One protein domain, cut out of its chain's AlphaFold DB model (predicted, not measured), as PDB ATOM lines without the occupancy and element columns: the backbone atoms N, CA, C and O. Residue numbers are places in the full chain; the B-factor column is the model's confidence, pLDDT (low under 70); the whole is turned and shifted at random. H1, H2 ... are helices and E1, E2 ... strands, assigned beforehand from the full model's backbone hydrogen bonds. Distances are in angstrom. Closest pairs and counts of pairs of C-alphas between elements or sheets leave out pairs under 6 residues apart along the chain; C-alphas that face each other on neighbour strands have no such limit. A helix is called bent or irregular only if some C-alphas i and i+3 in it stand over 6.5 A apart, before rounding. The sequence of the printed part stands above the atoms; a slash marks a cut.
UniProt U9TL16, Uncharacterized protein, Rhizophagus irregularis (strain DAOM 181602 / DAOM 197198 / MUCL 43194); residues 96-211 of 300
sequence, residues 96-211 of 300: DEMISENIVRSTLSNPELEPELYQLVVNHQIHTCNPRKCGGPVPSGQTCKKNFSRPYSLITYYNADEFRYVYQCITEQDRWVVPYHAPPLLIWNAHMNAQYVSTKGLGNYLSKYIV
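What this domain is: This is residues 96 to 211 of the 300 residues of an uncharacterized protein of Rhizophagus irregularis (strain DAOM 181602 / DAOM 197198 / MUCL 43194) (UniProt U9TL16). Little regular structure: loops, among them residues 167 to 181, make the core, with hairpin E1-E2 on one side, H2 packed with H4 on another, and H1, H3 and H5 at the rim, where residues 206 to 211 stick out. The 116 printed residues include five helices and two antiparallel strands, H1 H2 H3 E1 E2 H4 H5, mostly helix, with only 44 residues in named elements. It is compact, radius of gyration of the C-alphas 14.8 A, spanning 44 by 38 by 28 A.

Where its parts are: Find E1 (157 to 159) at C-alpha 157 (176.730, 169.053, 129.012), then E2 (164 to 166). H5 (199 to 210, 16.1 A) ends at C-alpha 210 (182.519, 163.034, 155.875). Look also for H1 (96 to 100), H2 (115 to 124, 14.2 A), H3 (131 to 134) and H4 (182 to 188).

How they stand to each other: In the hairpin, N 159 and O 164 are 2.8 A apart. H2 and H4 touch, closest C-alphas Leu 117 and Leu 186, 6.5 A, at a steep tilt of 66 degrees. O i to N i+4 pairs are all within hydrogen-bond range in H1, H2 and H4, 7 of 8 in H5; H3 is too short.

The domain as a whole: The printed part has no cut. Links H1 to H2, H3 to E1 and E2 to H4 are long. Residues 136 to 138 and 141 are under pLDDT 70.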
ATOM      1  N   ASP A  96     169.343 164.088 131.571       94.81
ATOM      2  CA  ASP A  96     169.170 164.513 130.179       94.81
ATOM      3  C   ASP A  96     167.795 165.158 129.946       94.81
ATOM      4  O   ASP A  96     167.700 166.183 129.271       94.81
ATOM      5  N   GLU A  97     166.737 164.628 130.572       95.75
ATOM      6  CA  GLU A  97     165.407 165.255 130.576       95.75
ATOM      7  C   GLU A  97     165.423 166.611 131.289       95.75
ATOM      8  O   GLU A  97     164.900 167.594 130.774       95.75
ATOM      9  N   MET A  98     166.075 166.711 132.450       95.19
ATOM     10  CA  MET A  98     166.189 167.997 133.142       95.19
ATOM     11  C   MET A  98     166.968 169.044 132.337       95.19
ATOM     12  O   MET A  98     166.646 170.233 132.382       95.19
ATOM     13  N   ILE A  99     168.018 168.623 131.627       96.12
ATOM     14  CA  ILE A  99     168.803 169.500 130.756       96.12
ATOM     15  C   ILE A  99     167.952 169.970 129.576       96.12
ATOM     16  O   ILE A  99     167.965 171.166 129.283       96.12
ATOM     17  N   SER A 100     167.205 169.071 128.927       95.56
ATOM     18  CA  SER A 100     166.353 169.426 127.783       95.56
ATOM     19  C   SER A 100     165.224 170.385 128.170       95.56
ATOM     20  O   SER A 100     164.889 171.285 127.403       95.56
ATOM     21  N   GLU A 101     164.708 170.267 129.393       94.31
ATOM     22  CA  GLU A 101     163.710 171.171 129.972       94.31
ATOM     23  C   GLU A 101     164.309 172.446 130.600       94.31
ATOM     24  O   GLU A 101     163.567 173.299 131.089       94.31
ATOM     25  N   ASN A 102     165.639 172.600 130.600       93.31
ATOM     26  CA  ASN A 102     166.354 173.721 131.220       93.31
ATOM     27  C   ASN A 102     165.944 173.966 132.690       93.31
ATOM     28  O   ASN A 102     165.699 175.102 133.110       93.31
ATOM     29  N   ILE A 103     165.852 172.884 133.475       94.44
ATOM     30  CA  ILE A 103     165.432 172.928 134.884       94.44
ATOM     31  C   ILE A 103     166.409 173.773 135.712       94.44
ATOM     32  O   ILE A 103     166.021 174.781 136.305       94.44
ATOM     33  N   VAL A 104     167.694 173.409 135.729       96.44
ATOM     34  CA  VAL A 104     168.747 174.254 136.309       96.44
ATOM     35  C   VAL A 104     169.186 175.280 135.272       96.44
ATOM     36  O   VAL A 104     169.898 174.957 134.322       96.44
ATOM     37  N   ARG A 105     168.784 176.529 135.494       96.69
ATOM     38  CA  ARG A 105     169.123 177.669 134.647       96.69
ATOM     39  C   ARG A 105     170.444 178.271 135.094       96.69
ATOM     40  O   ARG A 105     170.771 178.291 136.278       96.69
ATOM     41  N   SER A 106     171.199 178.826 134.157       97.06
ATOM     42  CA  SER A 106     172.387 179.617 134.488       97.06
ATOM     43  C   SER A 106     172.561 180.829 133.589       97.06
ATOM     44  O   SER A 106     173.678 181.239 133.302       97.06
ATOM     45  N   THR A 107     171.455 181.375 133.118       96.62
ATOM     46  CA  THR A 107     171.417 182.589 132.313       96.62
ATOM     47  C   THR A 107     170.563 183.629 133.021       96.62
ATOM     48  O   THR A 107     169.781 183.303 133.929       96.62
ATOM     49  N   LEU A 108     170.705 184.888 132.618       96.06
ATOM     50  CA  LEU A 108     169.712 185.900 132.960       96.06
ATOM     51  C   LEU A 108     168.349 185.463 132.405       96.06
ATOM     52  O   LEU A 108     168.248 185.038 131.253       96.06
ATOM     53  N   SER A 109     167.304 185.536 133.230       93.44
ATOM     54  CA  SER A 109     165.937 185.318 132.748       93.44
ATOM     55  C   SER A 109     165.484 186.494 131.881       93.44
ATOM     56  O   SER A 109     166.097 187.561 131.880       93.44
ATOM     57  N   ASN A 110     164.416 186.310 131.108       93.25
ATOM     58  CA  ASN A 110     163.920 187.377 130.247       93.25
ATOM     59  C   ASN A 110     163.234 188.464 131.109       93.25
ATOM     60  O   ASN A 110     162.276 188.138 131.810       93.25
ATOM     61  N   PRO A 111     163.675 189.734 131.069       95.44
ATOM     62  CA  PRO A 111     163.112 190.791 131.912       95.44
ATOM     63  C   PRO A 111     161.673 191.186 131.542       95.44
ATOM     64  O   PRO A 111     160.972 191.733 132.386       95.44
ATOM     65  N   GLU A 112     161.217 190.913 130.318       96.25
ATOM     66  CA  GLU A 112     159.849 191.209 129.868       96.25
ATOM     67  C   GLU A 112     158.879 190.071 130.208       96.25
ATOM     68  O   GLU A 112     157.756 190.321 130.644       96.25
ATOM     69  N   LEU A 113     159.311 188.818 130.034       95.12
ATOM     70  CA  LEU A 113     158.470 187.637 130.271       95.12
ATOM     71  C   LEU A 113     158.497 187.164 131.731       95.12
ATOM     72  O   LEU A 113     157.500 186.654 132.233       95.12
ATOM     73  N   GLU A 114     159.634 187.316 132.413       95.69
ATOM     74  CA  GLU A 114     159.874 186.836 133.778       95.69
ATOM     75  C   GLU A 114     160.511 187.942 134.660       95.69
ATOM     76  O   GLU A 114     161.597 187.736 135.218       95.69
ATOM     77  N   PRO A 115     159.870 189.122 134.818       95.62
ATOM     78  CA  PRO A 115     160.460 190.285 135.496       95.62
ATOM     79  C   PRO A 115     160.825 190.024 136.965       95.62
ATOM     80  O   PRO A 115     161.878 190.455 137.434       95.62
ATOM     81  N   GLU A 116     159.983 189.285 137.695       95.75
ATOM     82  CA  GLU A 116     160.235 188.944 139.101       95.75
ATOM     83  C   GLU A 116     161.471 188.047 139.239       95.75
ATOM     84  O   GLU A 116     162.385 188.351 140.006       95.75
ATOM     85  N   LEU A 117     161.548 186.980 138.436       96.06
ATOM     86  CA  LEU A 117     162.708 186.094 138.422       96.06
ATOM     87  C   LEU A 117     163.970 186.847 137.995       96.06
ATOM     88  O   LEU A 117     165.016 186.650 138.607       96.06
ATOM     89  N   TYR A 118     163.874 187.737 137.003       97.56
ATOM     90  CA  TYR A 118     165.007 188.540 136.540       97.56
ATOM     91  C   TYR A 118     165.598 189.359 137.676       97.56
ATOM     92  O   TYR A 118     166.804 189.297 137.923       97.56
ATOM     93  N   GLN A 119     164.743 190.052 138.427       97.62
ATOM     94  CA  GLN A 119     165.187 190.839 139.565       97.62
ATOM     95  C   GLN A 119     165.875 189.967 140.625       97.62
ATOM     96  O   GLN A 119     166.914 190.357 141.159       97.62
ATOM     97  N   LEU A 120     165.351 188.769 140.901       96.44
ATOM     98  CA  LEU A 120     165.966 187.835 141.847       96.44
ATOM     99  C   LEU A 120     167.311 187.291 141.359       96.44
ATOM    100  O   LEU A 120     168.246 187.171 142.150       96.44
ATOM    101  N   VAL A 121     167.441 186.984 140.069       97.75
ATOM    102  CA  VAL A 121     168.707 186.530 139.476       97.75
ATOM    103  C   VAL A 121     169.753 187.636 139.570       97.75
ATOM    104  O   VAL A 121     170.864 187.376 140.032       97.75
ATOM    105  N   VAL A 122     169.391 188.873 139.221       96.94
ATOM    106  CA  VAL A 122     170.274 190.043 139.342       96.94
ATOM    107  C   VAL A 122     170.704 190.264 140.796       96.94
ATOM    108  O   VAL A 122     171.888 190.466 141.064       96.94
ATOM    109  N   ASN A 123     169.771 190.168 141.745       95.81
ATOM    110  CA  ASN A 123     170.037 190.439 143.160       95.81
ATOM    111  C   ASN A 123     170.840 189.334 143.857       95.81
ATOM    112  O   ASN A 123     171.632 189.619 144.759       95.81
ATOM    113  N   HIS A 124     170.611 188.071 143.490       95.00
ATOM    114  CA  HIS A 124     171.078 186.931 144.279       95.00
ATOM    115  C   HIS A 124     172.014 185.988 143.542       95.00
ATOM    116  O   HIS A 124     172.759 185.283 144.216       95.00
ATOM    117  N   GLN A 125     171.998 185.951 142.208       97.19
ATOM    118  CA  GLN A 125     172.743 184.958 141.426       97.19
ATOM    119  C   GLN A 125     173.890 185.539 140.604       97.19
ATOM    120  O   GLN A 125     174.590 184.780 139.941       97.19
ATOM    121  N   ILE A 126     174.147 186.846 140.650       95.75
ATOM    122  CA  ILE A 126     175.321 187.422 139.984       95.75
ATOM    123  C   ILE A 126     176.553 187.280 140.873       95.75
ATOM    124  O   ILE A 126     176.672 187.888 141.942       95.75
ATOM    125  N   HIS A 127     177.518 186.484 140.416       93.12
ATOM    126  CA  HIS A 127     178.811 186.382 141.062       93.12
ATOM    127  C   HIS A 127     179.560 187.708 140.952       93.12
ATOM    128  O   HIS A 127     179.970 188.126 139.874       93.12
ATOM    129  N   THR A 128     179.815 188.331 142.099       89.38
ATOM    130  CA  THR A 128     180.712 189.481 142.194       89.38
ATOM    131  C   THR A 128     182.013 189.045 142.855       89.38
ATOM    132  O   THR A 128     182.015 188.595 144.008       89.38
ATOM    133  N   CYS A 129     183.131 189.184 142.136       86.81
ATOM    134  CA  CYS A 129     184.450 188.889 142.684       86.81
ATOM    135  C   CYS A 129     184.730 189.781 143.901       86.81
ATOM    136  O   CYS A 129     184.674 191.005 143.825       86.81
ATOM    137  N   ASN A 130     185.058 189.163 145.035       82.94
ATOM    138  CA  ASN A 130     185.332 189.855 146.290       82.94
ATOM    139  C   ASN A 130     186.670 189.372 146.879       82.94
ATOM    140  O   ASN A 130     186.843 188.154 147.021       82.94
ATOM    141  N   PRO A 131     187.578 190.285 147.295       77.75
ATOM    142  CA  PRO A 131     188.856 189.956 147.938       77.75
ATOM    143  C   PRO A 131     188.749 188.904 149.038       77.75
ATOM    144  O   PRO A 131     189.491 187.926 149.047       77.75
ATOM    145  N   ARG A 132     187.750 189.036 149.912       77.19
ATOM    146  CA  ARG A 132     187.547 188.150 151.063       77.19
ATOM    147  C   ARG A 132     187.004 186.770 150.686       77.19
ATOM    148  O   ARG A 132     187.260 185.809 151.399       77.19
ATOM    149  N   LYS A 133     186.225 186.656 149.602       75.38
ATOM    150  CA  LYS A 133     185.551 185.396 149.219       75.38
ATOM    151  C   LYS A 133     186.328 184.596 148.176       75.38
ATOM    152  O   LYS A 133     186.347 183.365 148.231       75.38
ATOM    153  N   CYS A 134     186.928 185.276 147.204       79.38
ATOM    154  CA  CYS A 134     187.591 184.641 146.067       79.38
ATOM    155  C   CYS A 134     188.942 185.259 145.690       79.38
ATOM    156  O   CYS A 134     189.515 184.827 144.695       79.38
ATOM    157  N   GLY A 135     189.467 186.207 146.474       71.06
ATOM    158  CA  GLY A 135     190.764 186.844 146.216       71.06
ATOM    159  C   GLY A 135     190.685 188.184 145.483       71.06
ATOM    160  O   GLY A 135     191.689 188.880 145.412       71.06
ATOM    161  N   GLY A 136     189.494 188.617 145.052       69.19
ATOM    162  CA  GLY A 136     189.269 189.979 144.549       69.19
ATOM    163  C   GLY A 136     189.242 190.061 143.036       69.19
ATOM    164  O   GLY A 136     189.191 189.010 142.395       69.19
ATOM    165  N   PRO A 137     189.156 191.280 142.467       68.19
ATOM    166  CA  PRO A 137     189.073 191.440 141.025       68.19
ATOM    167  C   PRO A 137     190.287 190.759 140.407       68.19
ATOM    168  O   PRO A 137     191.434 191.029 140.760       68.19
ATOM    169  N   VAL A 138     189.990 189.786 139.562       69.25
ATOM    170  CA  VAL A 138     190.992 188.888 139.022       69.25
ATOM    171  C   VAL A 138     191.802 189.671 137.987       69.25
ATOM    172  O   VAL A 138     191.191 190.364 137.170       69.25
ATOM    173  N   PRO A 139     193.147 189.612 138.009       71.44
ATOM    174  CA  PRO A 139     193.961 190.247 136.980       71.44
ATOM    175  C   PRO A 139     193.556 189.781 135.577       71.44
ATOM    176  O   PRO A 139     193.111 188.645 135.401       71.44
ATOM    177  N   SER A 140     193.745 190.641 134.571       70.75
ATOM    178  CA  SER A 140     193.453 190.288 133.177       70.75
ATOM    179  C   SER A 140     194.181 188.996 132.781       70.75
ATOM    180  O   SER A 140     195.391 188.880 132.978       70.75
ATOM    181  N   GLY A 141     193.437 188.014 132.265       68.50
ATOM    182  CA  GLY A 141     193.960 186.700 131.870       68.50
ATOM    183  C   GLY A 141     193.975 185.625 132.964       68.50
ATOM    184  O   GLY A 141     194.325 184.486 132.667       68.50
ATOM    185  N   GLN A 142     193.582 185.936 134.204       73.31
ATOM    186  CA  GLN A 142     193.401 184.934 135.260       73.31
ATOM    187  C   GLN A 142     191.915 184.619 135.493       73.31
ATOM    188  O   GLN A 142     191.029 185.418 135.189       73.31
ATOM    189  N   THR A 143     191.645 183.449 136.077       78.69
ATOM    190  CA  THR A 143     190.290 182.998 136.426       78.69
ATOM    191  C   THR A 143     190.065 183.129 137.930       78.69
ATOM    192  O   THR A 143     190.941 182.824 138.738       78.69
ATOM    193  N   CYS A 144     188.873 183.573 138.332       87.44
ATOM    194  CA  CYS A 144     188.472 183.636 139.736       87.44
ATOM    195  C   CYS A 144     188.614 182.263 140.402       87.44
ATOM    196  O   CYS A 144     188.317 181.240 139.794       87.44
ATOM    197  N   LYS A 145     188.925 182.231 141.706       85.81
ATOM    198  CA  LYS A 145     188.945 180.997 142.521       85.81
ATOM    199  C   LYS A 145     187.624 180.205 142.483       85.81
ATOM    200  O   LYS A 145     187.575 179.042 142.872       85.81
ATOM    201  N   LYS A 146     186.526 180.854 142.087       86.50
ATOM    202  CA  LYS A 146     185.198 180.251 141.903       86.50
ATOM    203  C   LYS A 146     184.895 179.890 140.440       86.50
ATOM    204  O   LYS A 146     183.748 179.585 140.145       86.50
ATOM    205  N   ASN A 147     185.899 179.904 139.564       87.69
ATOM    206  CA  ASN A 147     185.823 179.613 138.129       87.69
ATOM    207  C   ASN A 147     184.959 180.601 137.321       87.69
ATOM    208  O   ASN A 147     184.319 180.230 136.342       87.69
ATOM    209  N   PHE A 148     184.960 181.869 137.738       90.00
ATOM    210  CA  PHE A 148     184.338 182.987 137.024       90.00
ATOM    211  C   PHE A 148     185.392 183.869 136.329       90.00
ATOM    212  O   PHE A 148     186.498 184.024 136.841       90.00
ATOM    213  N   SER A 149     185.101 184.501 135.196       90.56
ATOM    214  CA  SER A 149     183.904 184.351 134.353       90.56
ATOM    215  C   SER A 149     183.833 182.957 133.716       90.56
ATOM    216  O   SER A 149     184.859 182.449 133.260       90.56
ATOM    217  N   ARG A 150     182.643 182.354 133.643       91.50
ATOM    218  CA  ARG A 150     182.464 181.028 133.030       91.50
ATOM    219  C   ARG A 150     182.780 181.055 131.523       91.50
ATOM    220  O   ARG A 150     182.639 182.111 130.895       91.50
ATOM    221  N   PRO A 151     183.240 179.941 130.926       91.12
ATOM    222  CA  PRO A 151     183.404 179.846 129.479       91.12
ATOM    223  C   PRO A 151     182.043 179.860 128.773       91.12
ATOM    224  O   PRO A 151     181.038 179.431 129.339       91.12
ATOM    225  N   TYR A 152     182.023 180.342 127.530       95.38
ATOM    226  CA  TYR A 152     180.832 180.288 126.686       95.38
ATOM    227  C   TYR A 152     180.463 178.840 126.362       95.38
ATOM    228  O   TYR A 152     181.332 178.026 126.051       95.38
ATOM    229  N   SER A 153     179.168 178.537 126.407       95.88
ATOM    230  CA  SER A 153     178.630 177.241 126.005       95.88
ATOM    231  C   SER A 153     177.204 177.396 125.501       95.88
ATOM    232  O   SER A 153     176.351 177.948 126.193       95.88
ATOM    233  N   LEU A 154     176.924 176.869 124.309       96.19
ATOM    234  CA  LEU A 154     175.577 176.901 123.733       96.19
ATOM    235  C   LEU A 154     174.624 175.911 124.413       96.19
ATOM    236  O   LEU A 154     173.413 176.117 124.389       96.19
ATOM    237  N   ILE A 155     175.164 174.856 125.025       95.81
ATOM    238  CA  ILE A 155     174.398 173.780 125.658       95.81
ATOM    239  C   ILE A 155     174.945 173.465 127.051       95.81
ATOM    240  O   ILE A 155     176.110 173.731 127.352       95.81
ATOM    241  N   THR A 156     174.110 172.872 127.897       97.19
ATOM    242  CA  THR A 156     174.568 172.238 129.137       97.19
ATOM    243  C   THR A 156     175.004 170.806 128.828       97.19
ATOM    244  O   THR A 156     174.262 170.074 128.179       97.19
ATOM    245  N   TYR A 157     176.193 170.394 129.268       95.88
ATOM    246  CA  TYR A 157     176.730 169.053 129.012       95.88
ATOM    247  C   TYR A 157     177.617 168.554 130.157       95.88
ATOM    248  O   TYR A 157     178.098 169.327 130.988       95.88
ATOM    249  N   TYR A 158     177.838 167.241 130.210       96.12
ATOM    250  CA  TYR A 158     178.705 166.619 131.207       96.12
ATOM    251  C   TYR A 158     180.176 166.655 130.772       96.12
ATOM    252  O   TYR A 158     180.528 166.137 129.714       96.12
ATOM    253  N   ASN A 159     181.047 167.225 131.608       94.19
ATOM    254  CA  ASN A 159     182.496 167.155 131.454       94.19
ATOM    255  C   ASN A 159     183.042 165.983 132.287       94.19
ATOM    256  O   ASN A 159     183.049 166.019 133.524       94.19
ATOM    257  N   ALA A 160     183.496 164.940 131.590       92.56
ATOM    258  CA  ALA A 160     183.993 163.712 132.201       92.56
ATOM    259  C   ALA A 160     185.330 163.890 132.935       92.56
ATOM    260  O   ALA A 160     185.548 163.190 133.924       92.56
ATOM    261  N   ASP A 161     186.175 164.828 132.504       91.75
ATOM    262  CA  ASP A 161     187.499 165.063 133.094       91.75
ATOM    263  C   ASP A 161     187.388 165.754 134.458       91.75
ATOM    264  O   ASP A 161     188.125 165.451 135.394       91.75
ATOM    265  N   GLU A 162     186.412 166.655 134.601       88.75
ATOM    266  CA  GLU A 162     186.161 167.386 135.849       88.75
ATOM    267  C   GLU A 162     185.090 166.738 136.742       88.75
ATOM    268  O   GLU A 162     184.846 167.199 137.862       88.75
ATOM    269  N   PHE A 163     184.426 165.685 136.254       91.62
ATOM    270  CA  PHE A 163     183.265 165.043 136.882       91.62
ATOM    271  C   PHE A 163     182.111 166.012 137.195       91.62
ATOM    272  O   PHE A 163     181.380 165.829 138.178       91.62
ATOM    273  N   ARG A 164     181.933 167.049 136.368       91.38
ATOM    274  CA  ARG A 164     180.983 168.153 136.584       91.38
ATOM    275  C   ARG A 164     180.238 168.522 135.309       91.38
ATOM    276  O   ARG A 164     180.715 168.280 134.209       91.38
ATOM    277  N   TYR A 165     179.075 169.144 135.470       94.50
ATOM    278  CA  TYR A 165     178.325 169.705 134.351       94.50
ATOM    279  C   TYR A 165     178.807 171.118 134.030       94.50
ATOM    280  O   TYR A 165     178.959 171.956 134.924       94.50
ATOM    281  N   VAL A 166     179.031 171.372 132.743       94.94
ATOM    282  CA  VAL A 166     179.224 172.708 132.180       94.94
ATOM    283  C   VAL A 166     177.854 173.197 131.744       94.94
ATOM    284  O   VAL A 166     177.166 172.505 131.000       94.94
ATOM    285  N   TYR A 167     177.443 174.363 132.232       96.31
ATOM    286  CA  TYR A 167     176.114 174.905 131.961       96.31
ATOM    287  C   TYR A 167     176.131 175.886 130.795       96.31
ATOM    288  O   TYR A 167     177.138 176.552 130.546       96.31
ATOM    289  N   GLN A 168     174.983 176.006 130.136       95.62
ATOM    290  CA  GLN A 168     174.745 176.993 129.094       95.62
ATOM    291  C   GLN A 168     175.103 178.416 129.560       95.62
ATOM    292  O   GLN A 168     174.720 178.876 130.639       95.62
ATOM    293  N   CYS A 169     175.850 179.112 128.712       96.56
ATOM    294  CA  CYS A 169     176.354 180.456 128.925       96.56
ATOM    295  C   CYS A 169     176.476 181.132 127.555       96.56
ATOM    296  O   CYS A 169     177.429 180.861 126.818       96.56
ATOM    297  N   ILE A 170     175.492 181.959 127.196       95.56
ATOM    298  CA  ILE A 170     175.336 182.495 125.835       95.56
ATOM    299  C   ILE A 170     175.856 183.929 125.754       95.56
ATOM    300  O   ILE A 170     176.565 184.277 124.813       95.56
ATOM    301  N   THR A 171     175.511 184.759 126.736       95.81
ATOM    302  CA  THR A 171     175.851 186.185 126.767       95.81
ATOM    303  C   THR A 171     177.014 186.471 127.715       95.81
ATOM    304  O   THR A 171     177.336 185.661 128.585       95.81
ATOM    305  N   GLU A 172     177.651 187.638 127.576       94.12
ATOM    306  CA  GLU A 172     178.735 188.057 128.479       94.12
ATOM    307  C   GLU A 172     178.243 188.164 129.932       94.12
ATOM    308  O   GLU A 172     178.970 187.836 130.868       94.12
ATOM    309  N   GLN A 173     176.984 188.552 130.129       94.06
ATOM    310  CA  GLN A 173     176.352 188.628 131.440       94.06
ATOM    311  C   GLN A 173     176.149 187.238 132.057       94.06
ATOM    312  O   GLN A 173     176.424 187.050 133.243       94.06
ATOM    313  N   ASP A 174     175.744 186.243 131.258       96.31
ATOM    314  CA  ASP A 174     175.538 184.867 131.735       96.31
ATOM    315  C   ASP A 174     176.809 184.274 132.336       96.31
ATOM    316  O   ASP A 174     176.748 183.456 133.257       96.31
ATOM    317  N   ARG A 175     177.984 184.728 131.890       94.69
ATOM    318  CA  ARG A 175     179.269 184.250 132.410       94.69
ATOM    319  C   ARG A 175     179.427 184.467 133.905       94.69
ATOM    320  O   ARG A 175     180.260 183.790 134.505       94.69
ATOM    321  N   TRP A 176     178.637 185.364 134.491       95.06
ATOM    322  CA  TRP A 176     178.639 185.724 135.907       95.06
ATOM    323  C   TRP A 176     177.457 185.152 136.688       95.06
ATOM    324  O   TRP A 176     177.447 185.239 137.913       95.06
ATOM    325  N   VAL A 177     176.490 184.527 136.018       97.12
ATOM    326  CA  VAL A 177     175.321 183.927 136.667       97.12
ATOM    327  C   VAL A 177     175.707 182.603 137.332       97.12
ATOM    328  O   VAL A 177     176.265 181.699 136.705       97.12
ATOM    329  N   VAL A 178     175.407 182.484 138.621       96.94
ATOM    330  CA  VAL A 178     175.484 181.241 139.393       96.94
ATOM    331  C   VAL A 178     174.269 180.374 139.036       96.94
ATOM    332  O   VAL A 178     173.154 180.890 139.049       96.94
ATOM    333  N   PRO A 179     174.444 179.079 138.712       97.44
ATOM    334  CA  PRO A 179     173.328 178.190 138.390       97.44
ATOM    335  C   PRO A 179     172.251 178.124 139.487       97.44
ATOM    336  O   PRO A 179     172.556 177.993 140.675       97.44
ATOM    337  N   TYR A 180     170.981 178.188 139.090       97.31
ATOM    338  CA  TYR A 180     169.826 178.254 139.984       97.31
ATOM    339  C   TYR A 180     168.644 177.435 139.448       97.31
ATOM    340  O   TYR A 180     168.523 177.175 138.253       97.31
ATOM    341  N   HIS A 181     167.740 177.044 140.345       94.44
ATOM    342  CA  HIS A 181     166.436 176.486 139.984       94.44
ATOM    343  C   HIS A 181     165.388 177.583 140.214       94.44
ATOM    344  O   HIS A 181     165.314 178.141 141.311       94.44
ATOM    345  N   ALA A 182     164.619 177.942 139.182       92.56
ATOM    346  CA  ALA A 182     163.759 179.129 139.220       92.56
ATOM    347  C   ALA A 182     162.673 179.086 140.318       92.56
ATOM    348  O   ALA A 182     162.582 180.059 141.070       92.56
ATOM    349  N   PRO A 183     161.901 177.991 140.503       89.94
ATOM    350  CA  PRO A 183     160.863 177.962 141.534       89.94
ATOM    351  C   PRO A 183     161.420 178.106 142.965       89.94
ATOM    352  O   PRO A 183     160.924 178.955 143.703       89.94
ATOM    353  N   PRO A 184     162.486 177.388 143.378       86.88
ATOM    354  CA  PRO A 184     163.130 177.631 144.657       86.88
ATOM    355  C   PRO A 184     163.692 179.034 144.786       86.88
ATOM    356  O   PRO A 184     163.641 179.566 145.880       86.88
ATOM    357  N   LEU A 185     164.235 179.649 143.729       88.62
ATOM    358  CA  LEU A 185     164.737 181.021 143.831       88.62
ATOM    359  C   LEU A 185     163.605 182.002 144.150       88.62
ATOM    360  O   LEU A 185     163.767 182.835 145.038       88.62
ATOM    361  N   LEU A 186     162.456 181.849 143.489       85.12
ATOM    362  CA  LEU A 186     161.254 182.648 143.752       85.12
ATOM    363  C   LEU A 186     160.742 182.468 145.187       85.12
ATOM    364  O   LEU A 186     160.363 183.440 145.835       85.12
ATOM    365  N   ILE A 187     160.764 181.238 145.701       81.19
ATOM    366  CA  ILE A 187     160.272 180.921 147.051       81.19
ATOM    367  C   ILE A 187     161.270 181.354 148.129       81.19
ATOM    368  O   ILE A 187     160.901 181.988 149.115       81.19
ATOM    369  N   TRP A 188     162.533 180.976 147.954       83.50
ATOM    370  CA  TRP A 188     163.594 181.142 148.941       83.50
ATOM    371  C   TRP A 188     164.095 182.582 149.012       83.50
ATOM    372  O   TRP A 188     164.541 183.015 150.071       83.50
ATOM    373  N   ASN A 189     164.024 183.323 147.899       87.00
ATOM    374  CA  ASN A 189     164.457 184.717 147.798       87.00
ATOM    375  C   ASN A 189     165.872 184.946 148.374       87.00
ATOM    376  O   ASN A 189     166.138 185.889 149.119       87.00
ATOM    377  N   ALA A 190     166.785 184.020 148.076       86.88
ATOM    378  CA  ALA A 190     168.179 184.119 148.479       86.88
ATOM    379  C   ALA A 190     169.096 183.391 147.490       86.88
ATOM    380  O   ALA A 190     168.658 182.590 146.659       86.88
ATOM    381  N   HIS A 191     170.397 183.660 147.605       92.94
ATOM    382  CA  HIS A 191     171.427 183.038 146.774       92.94
ATOM    383  C   HIS A 191     171.377 181.507 146.879       92.94
ATOM    384  O   HIS A 191     171.304 180.948 147.975       92.94
ATOM    385  N   MET A 192     171.537 180.822 145.745       93.00
ATOM    386  CA  MET A 192     171.676 179.366 145.695       93.00
ATOM    387  C   MET A 192     172.677 178.964 144.623       93.00
ATOM    388  O   MET A 192     173.069 179.761 143.787       93.00
ATOM    389  N   ASN A 193     173.126 177.718 144.674       94.62
ATOM    390  CA  ASN A 193     173.965 177.152 143.633       94.62
ATOM    391  C   ASN A 193     173.437 175.751 143.330       94.62
ATOM    392  O   ASN A 193     173.887 174.772 143.927       94.62
ATOM    393  N   ALA A 194     172.407 175.696 142.489       94.44
ATOM    394  CA  ALA A 194     171.756 174.454 142.097       94.44
ATOM    395  C   ALA A 194     172.581 173.791 140.996       94.44
ATOM    396  O   ALA A 194     172.897 174.434 140.001       94.44
ATOM    397  N   GLN A 195     172.953 172.524 141.169       94.19
ATOM    398  CA  GLN A 195     173.784 171.821 140.197       94.19
ATOM    399  C   GLN A 195     173.285 170.402 139.949       94.19
ATOM    400  O   GLN A 195     172.941 169.690 140.890       94.19
ATOM    401  N   TYR A 196     173.336 169.970 138.691       94.88
ATOM    402  CA  TYR A 196     173.359 168.557 138.344       94.88
ATOM    403  C   TYR A 196     174.635 167.918 138.886       94.88
ATOM    404  O   TYR A 196     175.728 168.491 138.810       94.88
ATOM    405  N   VAL A 197     174.494 166.714 139.433       91.31
ATOM    406  CA  VAL A 197     175.587 165.981 140.071       91.31
ATOM    407  C   VAL A 197     175.778 164.635 139.387       91.31
ATOM    408  O   VAL A 197     174.824 163.906 139.142       91.31
ATOM    409  N   SER A 198     177.029 164.303 139.079       89.69
ATOM    410  CA  SER A 198     177.410 162.954 138.653       89.69
ATOM    411  C   SER A 198     177.666 162.075 139.876       89.69
ATOM    412  O   SER A 198     177.993 162.588 140.946       89.69
ATOM    413  N   THR A 199     177.613 160.750 139.732       87.50
ATOM    414  CA  THR A 199     177.932 159.819 140.831       87.50
ATOM    415  C   THR A 199     179.329 160.067 141.411       87.50
ATOM    416  O   THR A 199     179.497 160.125 142.628       87.50
ATOM    417  N   LYS A 200     180.334 160.281 140.549       87.81
ATOM    418  CA  LYS A 200     181.711 160.591 140.974       87.81
ATOM    419  C   LYS A 200     181.811 161.969 141.630       87.81
ATOM    420  O   LYS A 200     182.451 162.107 142.670       87.81
ATOM    421  N   GLY A 201     181.156 162.979 141.055       85.62
ATOM    422  CA  GLY A 201     181.115 164.332 141.607       85.62
ATOM    423  C   GLY A 201     180.452 164.373 142.986       85.62
ATOM    424  O   GLY A 201     180.982 165.001 143.901       85.62
ATOM    425  N   LEU A 202     179.347 163.643 143.153       87.06
ATOM    426  CA  LEU A 202     178.657 163.478 144.426       87.06
ATOM    427  C   LEU A 202     179.533 162.743 145.444       87.06
ATOM    428  O   LEU A 202     179.660 163.218 146.567       87.06
ATOM    429  N   GLY A 203     180.184 161.643 145.052       86.50
ATOM    430  CA  GLY A 203     181.121 160.918 145.916       86.50
ATOM    431  C   GLY A 203     182.238 161.823 146.443       86.50
ATOM    432  O   GLY A 203     182.430 161.923 147.650       86.50
ATOM    433  N   ASN A 204     182.901 162.576 145.559       83.50
ATOM    434  CA  ASN A 204     183.934 163.543 145.948       83.50
ATOM    435  C   ASN A 204     183.395 164.622 146.899       83.50
ATOM    436  O   ASN A 204     184.072 165.018 147.852       83.50
ATOM    437  N   TYR A 205     182.180 165.108 146.640       83.12
ATOM    438  CA  TYR A 205     181.539 166.113 147.479       83.12
ATOM    439  C   TYR A 205     181.216 165.564 148.868       83.12
ATOM    440  O   TYR A 205     181.582 166.189 149.855       83.12
ATOM    441  N   LEU A 206     180.585 164.392 148.960       82.75
ATOM    442  CA  LEU A 206     180.239 163.755 150.229       82.75
ATOM    443  C   LEU A 206     181.487 163.429 151.045       82.75
ATOM    444  O   LEU A 206     181.551 163.803 152.215       82.75
ATOM    445  N   SER A 207     182.509 162.835 150.421       81.38
ATOM    446  CA  SER A 207     183.779 162.532 151.082       81.38
ATOM    447  C   SER A 207     184.381 163.771 151.730       81.38
ATOM    448  O   SER A 207     184.784 163.703 152.883       81.38
ATOM    449  N   LYS A 208     184.351 164.932 151.057       78.12
ATOM    450  CA  LYS A 208     184.845 166.198 151.619       78.12
ATOM    451  C   LYS A 208     184.184 166.566 152.952       78.12
ATOM    452  O   LYS A 208     184.855 167.173 153.778       78.12
ATOM    453  N   TYR A 209     182.899 166.269 153.152       73.75
ATOM    454  CA  TYR A 209     182.204 166.577 154.409       73.75
ATOM    455  C   TYR A 209     182.314 165.453 155.432       73.75
ATOM    456  O   TYR A 209     182.418 165.751 156.613       73.75
ATOM    457  N   ILE A 210     182.351 164.194 154.990       74.00
ATOM    458  CA  ILE A 210     182.519 163.034 155.875       74.00
ATOM    459  C   ILE A 210     183.902 163.050 156.534       74.00
ATOM    460  O   ILE A 210     184.015 162.804 157.727       74.00
ATOM    461  N   VAL A 211     184.955 163.371 155.776       74.19
ATOM    462  CA  VAL A 211     186.337 163.394 156.289       74.19
ATOM    463  C   VAL A 211     186.713 164.718 156.950       74.19
ATOM    464  O   VAL A 211     187.834 164.877 157.430       74.19
TER     465      VAL A 211